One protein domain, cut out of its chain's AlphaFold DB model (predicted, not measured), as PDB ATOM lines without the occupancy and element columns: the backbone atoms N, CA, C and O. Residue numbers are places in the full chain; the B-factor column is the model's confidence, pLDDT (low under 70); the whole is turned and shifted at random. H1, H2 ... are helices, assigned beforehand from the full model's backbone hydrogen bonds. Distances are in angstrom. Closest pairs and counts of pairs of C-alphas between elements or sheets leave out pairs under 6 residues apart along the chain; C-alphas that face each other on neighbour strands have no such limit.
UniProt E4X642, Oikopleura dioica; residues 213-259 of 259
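This is residues 213 to 259 of the 259 residues of a protein of Oikopleura dioica (UniProt E4X642). Two helices, H1 and H2, meet near their ends at a corner and make an L, and a long tail without a named element, residues 241 to 259, folds back past H2 toward H1. Residues 241 to 246 stick out beyond the far end of H2, and the tail ends in a small hook near H1. The printed part has 47 residues, with two named helices in the order H1, H2 and no named strand; its class is all helix. The whole is only just loose, close to compact, with a radius of gyration of the C-alphas of 11.7 A and spans of 34 by 25 by 14 A.

After Pro 213 and Thr 214 comes H1, residues 215 to 225, 15.6 A from first to last C-alpha, which begins with C-alpha 215 at (47.242, -27.790, 49.803). H2, residues 228 to 240, is 18.1 A long and ends with C-alpha 240 at (21.158, -36.182, 43.381). Residues 241 to 259 follow, and C-alpha 259, of the chain's last residue, is at (39.872, -39.050, 43.814).

H1 and H2 touch only at the corner by their link, and H2 does so with residues 228 to 231 alone. Their closest C-alphas are those of Phe 225 and Phe 231, 5.4 A apart. Their lines stand at a steep tilt of 65 degrees, and they run the same way. Their centres are 14.4 A apart. In both H1 and H2, every O i to N i+4 pair is within hydrogen-bond range. Residues 241 to 246 stand free.

The two C-alphas farthest apart are those of Asn 215 and Gly 244, at 35.3 A. The link from H1 to H2 is tight, with 2 residues between them. The C-alphas of residues 241 to 259 lie 5 to 21 A from the mean of all C-alphas. The printed part has no cut. The mean pLDDT of the printed part is 94.7, and no printed residue is under 70.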
ATOM      1  N   PRO A 213      39.032 -26.217  49.251       93.88
ATOM      2  CA  PRO A 213      40.121 -26.960  49.864       93.88
ATOM      3  C   PRO A 213      41.462 -26.280  49.571       93.88
ATOM      4  O   PRO A 213      41.618 -25.550  48.592       93.88
ATOM      5  N   THR A 214      42.463 -26.563  50.402       93.94
ATOM      6  CA  THR A 214      43.832 -26.050  50.245       93.94
ATOM      7  C   THR A 214      44.843 -27.198  50.133       93.94
ATOM      8  O   THR A 214      44.490 -28.369  50.300       93.94
ATOM      9  N   ASN A 215      46.102 -26.865  49.829       95.50
ATOM     10  CA  ASN A 215      47.242 -27.790  49.803       95.50
ATOM     11  C   ASN A 215      47.035 -28.998  48.860       95.50
ATOM     12  O   ASN A 215      46.564 -28.845  47.727       95.50
ATOM     13  N   ASP A 216      47.416 -30.192  49.315       96.25
ATOM     14  CA  ASP A 216      47.420 -31.420  48.520       96.25
ATOM     15  C   ASP A 216      46.023 -31.794  48.025       96.25
ATOM     16  O   ASP A 216      45.865 -32.187  46.871       96.25
ATOM     17  N   LEU A 217      44.986 -31.589  48.846       95.19
ATOM     18  CA  LEU A 217      43.609 -31.883  48.452       95.19
ATOM     19  C   LEU A 217      43.142 -30.974  47.306       95.19
ATOM     20  O   LEU A 217      42.543 -31.453  46.346       95.19
ATOM     21  N   ALA A 218      43.450 -29.675  47.371       96.75
ATOM     22  CA  ALA A 218      43.120 -28.734  46.299       96.75
ATOM     23  C   ALA A 218      43.833 -29.085  44.989       96.75
ATOM     24  O   ALA A 218      43.243 -29.027  43.907       96.75
ATOM     25  N   SER A 219      45.108 -29.464  45.102       97.31
ATOM     26  CA  SER A 219      45.929 -29.877  43.967       97.31
ATOM     27  C   SER A 219      45.373 -31.148  43.333       97.31
ATOM     28  O   SER A 219      45.179 -31.186  42.121       97.31
ATOM     29  N   GLN A 220      45.024 -32.146  44.146       97.81
ATOM     30  CA  GLN A 220      44.476 -33.408  43.663       97.81
ATOM     31  C   GLN A 220      43.095 -33.233  43.020       97.81
ATOM     32  O   GLN A 220      42.851 -33.772  41.945       97.81
ATOM     33  N   ILE A 221      42.216 -32.409  43.603       97.94
ATOM     34  CA  ILE A 221      40.911 -32.098  42.997       97.94
ATOM     35  C   ILE A 221      41.087 -31.451  41.622       97.94
ATOM     36  O   ILE A 221      40.393 -31.814  40.676       97.94
ATOM     37  N   ARG A 222      42.036 -30.521  41.480       97.19
ATOM     38  CA  ARG A 222      42.326 -29.897  40.183       97.19
ATOM     39  C   ARG A 222      42.857 -30.905  39.165       97.19
ATOM     40  O   ARG A 222      42.494 -30.821  37.997       97.19
ATOM     41  N   LEU A 223      43.698 -31.844  39.594       97.44
ATOM     42  CA  LEU A 223      44.238 -32.889  38.722       97.44
ATOM     43  C   LEU A 223      43.150 -33.852  38.228       97.44
ATOM     44  O   LEU A 223      43.136 -34.183  37.045       97.44
ATOM     45  N   ASP A 224      42.239 -34.276  39.106       97.06
ATOM     46  CA  ASP A 224      41.250 -35.311  38.776       97.06
ATOM     47  C   ASP A 224      39.956 -34.757  38.165       97.06
ATOM     48  O   ASP A 224      39.351 -35.407  37.312       97.06
ATOM     49  N   PHE A 225      39.550 -33.547  38.555       97.12
ATOM     50  CA  PHE A 225      38.283 -32.935  38.137       97.12
ATOM     51  C   PHE A 225      38.459 -31.659  37.307       97.12
ATOM     52  O   PHE A 225      37.471 -31.099  36.842       97.12
ATOM     53  N   GLY A 226      39.690 -31.178  37.110       97.44
ATOM     54  CA  GLY A 226      39.995 -29.948  36.372       97.44
ATOM     55  C   GLY A 226      39.869 -28.682  37.223       97.44
ATOM     56  O   GLY A 226      40.781 -27.855  37.241       97.44
ATOM     57  N   SER A 227      38.777 -28.537  37.977       97.25
ATOM     58  CA  SER A 227      38.565 -27.417  38.900       97.25
ATOM     59  C   SER A 227      37.714 -27.815  40.112       97.25
ATOM     60  O   SER A 227      37.032 -28.840  40.105       97.25
ATOM     61  N   PHE A 228      37.732 -26.993  41.168       96.88
ATOM     62  CA  PHE A 228      36.868 -27.211  42.334       96.88
ATOM     63  C   PHE A 228      35.378 -27.046  41.996       96.88
ATOM     64  O   PHE A 228      34.539 -27.780  42.521       96.88
ATOM     65  N   GLU A 229      35.039 -26.136  41.080       97.25
ATOM     66  CA  GLU A 229      33.657 -25.954  40.626       97.25
ATOM     67  C   GLU A 229      33.158 -27.143  39.798       97.25
ATOM     68  O   GLU A 229      32.032 -27.604  40.006       97.25
ATOM     69  N   ASP A 230      34.002 -27.711  38.933       97.75
ATOM     70  CA  ASP A 230      33.661 -28.927  38.185       97.75
ATOM     71  C   ASP A 230      33.480 -30.126  39.118       97.75
ATOM     72  O   ASP A 230      32.512 -30.880  38.982       97.75
ATOM     73  N   PHE A 231      34.353 -30.262  40.121       97.62
ATOM     74  CA  PHE A 231      34.198 -31.250  41.187       97.62
ATOM     75  C   PHE A 231      32.856 -31.094  41.915       97.62
ATOM     76  O   PHE A 231      32.091 -32.056  42.004       97.62
ATOM     77  N   LYS A 232      32.525 -29.886  42.395       96.00
ATOM     78  CA  LYS A 232      31.252 -29.615  43.084       96.00
ATOM     79  C   LYS A 232      30.057 -29.972  42.211       96.00
ATOM     80  O   LYS A 232      29.136 -30.638  42.682       96.00
ATOM     81  N   LYS A 233      30.076 -29.555  40.943       97.25
ATOM     82  CA  LYS A 233      29.016 -29.872  39.983       97.25
ATOM     83  C   LYS A 233      28.855 -31.384  39.828       97.25
ATOM     84  O   LYS A 233      27.734 -31.881  39.929       97.25
ATOM     85  N   ASN A 234      29.961 -32.110  39.655       96.31
ATOM     86  CA  ASN A 234      29.944 -33.563  39.510       96.31
ATOM     87  C   ASN A 234      29.400 -34.264  40.764       96.31
ATOM     88  O   ASN A 234      28.551 -35.149  40.659       96.31
ATOM     89  N   MET A 235      29.837 -33.832  41.950       95.75
ATOM     90  CA  MET A 235      29.364 -34.370  43.227       95.75
ATOM     91  C   MET A 235      27.867 -34.147  43.426       95.75
ATOM     92  O   MET A 235      27.162 -35.086  43.797       95.75
ATOM     93  N   ILE A 236      27.362 -32.938  43.156       96.06
ATOM     94  CA  ILE A 236      25.933 -32.618  43.280       96.06
ATOM     95  C   ILE A 236      25.111 -33.470  42.312       96.06
ATOM     96  O   ILE A 236      24.119 -34.074  42.725       96.06
ATOM     97  N   GLU A 237      25.530 -33.554  41.049       96.00
ATOM     98  CA  GLU A 237      24.834 -34.322  40.014       96.00
ATOM     99  C   GLU A 237      24.756 -35.810  40.378       96.00
ATOM    100  O   GLU A 237      23.666 -36.385  40.415       96.00
ATOM    101  N   ARG A 238      25.892 -36.425  40.730       94.62
ATOM    102  CA  ARG A 238      25.947 -37.847  41.099       94.62
ATOM    103  C   ARG A 238      25.153 -38.151  42.364       94.62
ATOM    104  O   ARG A 238      24.436 -39.146  42.399       94.62
ATOM    105  N   SER A 239      25.256 -37.297  43.381       94.94
ATOM    106  CA  SER A 239      24.543 -37.494  44.649       94.94
ATOM    107  C   SER A 239      23.031 -37.372  44.463       94.94
ATOM    108  O   SER A 239      22.276 -38.170  45.008       94.94
ATOM    109  N   SER A 240      22.584 -36.414  43.646       94.75
ATOM    110  CA  SER A 240      21.158 -36.182  43.381       94.75
ATOM    111  C   SER A 240      20.533 -37.263  42.493       94.75
ATOM    112  O   SER A 240      19.321 -37.461  42.523       94.75
ATOM    113  N   ALA A 241      21.343 -37.973  41.702       95.19
ATOM    114  CA  ALA A 241      20.885 -39.044  40.817       95.19
ATOM    115  C   ALA A 241      20.633 -40.385  41.536       95.19
ATOM    116  O   ALA A 241      20.124 -41.327  40.917       95.19
ATOM    117  N   VAL A 242      20.978 -40.498  42.824       94.56
ATOM    118  CA  VAL A 242      20.744 -41.707  43.622       94.56
ATOM    119  C   VAL A 242      19.243 -41.997  43.704       94.56
ATOM    120  O   VAL A 242      18.450 -41.192  44.187       94.56
ATOM    121  N   LYS A 243      18.838 -43.185  43.242       92.88
ATOM    122  CA  LYS A 243      17.446 -43.646  43.316       92.88
ATOM    123  C   LYS A 243      17.223 -44.416  44.616       92.88
ATOM    124  O   LYS A 243      17.680 -45.547  44.747       92.88
ATOM    125  N   GLY A 244      16.479 -43.819  45.544       93.81
ATOM    126  CA  GLY A 244      16.227 -44.382  46.872       93.81
ATOM    127  C   GLY A 244      17.180 -43.820  47.928       93.81
ATOM    128  O   GLY A 244      17.721 -42.730  47.767       93.81
ATOM    129  N   SER A 245      17.363 -44.540  49.036       92.25
ATOM    130  CA  SER A 245      18.320 -44.143  50.077       92.25
ATOM    131  C   SER A 245      19.757 -44.372  49.612       92.25
ATOM    132  O   SER A 245      20.086 -45.461  49.148       92.25
ATOM    133  N   GLY A 246      20.630 -43.381  49.787       93.69
ATOM    134  CA  GLY A 246      22.054 -43.526  49.498       93.69
ATOM    135  C   GLY A 246      22.856 -42.267  49.802       93.69
ATOM    136  O   GLY A 246      22.361 -41.351  50.456       93.69
ATOM    137  N   TRP A 247      24.115 -42.266  49.362       94.56
ATOM    138  CA  TRP A 247      25.129 -41.275  49.717       94.56
ATOM    139  C   TRP A 247      25.961 -40.893  48.493       94.56
ATOM    140  O   TRP A 247      26.231 -41.739  47.640       94.56
ATOM    141  N   GLY A 248      26.410 -39.640  48.447       95.06
ATOM    142  CA  GLY A 248      27.496 -39.205  47.574       95.06
ATOM    143  C   GLY A 248      28.827 -39.272  48.308       95.06
ATOM    144  O   GLY A 248      28.934 -38.760  49.421       95.06
ATOM    145  N   TRP A 249      29.835 -39.880  47.687       94.44
ATOM    146  CA  TRP A 249      31.166 -40.037  48.272       94.44
ATOM    147  C   TRP A 249      32.232 -39.446  47.362       94.44
ATOM    148  O   TRP A 249      32.250 -39.728  46.166       94.44
ATOM    149  N   LEU A 250      33.145 -38.684  47.961       94.94
ATOM    150  CA  LEU A 250      34.484 -38.471  47.427       94.94
ATOM    151  C   LEU A 250      35.399 -39.490  48.105       94.94
ATOM    152  O   LEU A 250      35.409 -39.572  49.335       94.94
ATOM    153  N   GLY A 251      36.139 -40.280  47.331       94.00
ATOM    154  CA  GLY A 251      36.943 -41.367  47.874       94.00
ATOM    155  C   GLY A 251      38.262 -41.517  47.140       94.00
ATOM    156  O   GLY A 251      38.323 -41.400  45.928       94.00
ATOM    157  N   TRP A 252      39.328 -41.830  47.872       92.75
ATOM    158  CA  TRP A 252      40.625 -42.095  47.260       92.75
ATOM    159  C   TRP A 252      40.703 -43.523  46.717       92.75
ATOM    160  O   TRP A 252      40.715 -44.502  47.474       92.75
ATOM    161  N   ASN A 253      40.824 -43.652  45.400       89.94
ATOM    162  CA  ASN A 253      41.120 -44.913  44.748       89.94
ATOM    163  C   ASN A 253      42.629 -45.188  44.785       89.94
ATOM    164  O   ASN A 253      43.413 -44.656  43.998       89.94
ATOM    165  N   ARG A 254      43.030 -46.105  45.670       87.25
ATOM    166  CA  ARG A 254      44.431 -46.522  45.849       87.25
ATOM    167  C   ARG A 254      45.064 -47.170  44.610       87.25
ATOM    168  O   ARG A 254      46.287 -47.236  44.547       87.25
ATOM    169  N   LYS A 255      44.279 -47.680  43.650       78.81
ATOM    170  CA  LYS A 255      44.807 -48.300  42.417       78.81
ATOM    171  C   LYS A 255      45.225 -47.252  41.407       78.81
ATOM    172  O   LYS A 255      46.308 -47.321  40.845       78.81
ATOM    173  N   THR A 256      44.333 -46.301  41.165       89.69
ATOM    174  CA  THR A 256      44.547 -45.267  40.155       89.69
ATOM    175  C   THR A 256      45.289 -44.068  40.723       89.69
ATOM    176  O   THR A 256      45.741 -43.236  39.949       89.69
ATOM    177  N   SER A 257      45.419 -43.991  42.053       91.19
ATOM    178  CA  SER A 257      45.889 -42.806  42.771       91.19
ATOM    179  C   SER A 257      45.099 -41.566  42.356       91.19
ATOM    180  O   SER A 257      45.671 -40.554  41.960       91.19
ATOM    181  N   LYS A 258      43.767 -41.701  42.382       92.62
ATOM    182  CA  LYS A 258      42.815 -40.645  42.021       92.62
ATOM    183  C   LYS A 258      41.709 -40.529  43.055       92.62
ATOM    184  O   LYS A 258      41.394 -41.517  43.723       92.62
ATOM    185  N   LEU A 259      41.142 -39.335  43.151       92.56
ATOM    186  CA  LEU A 259      39.872 -39.050  43.814       92.56
ATOM    187  C   LEU A 259      38.657 -39.513  42.991       92.56
ATOM    188  O   LEU A 259      38.812 -39.791  41.778       92.56
TER     189      LEU A 259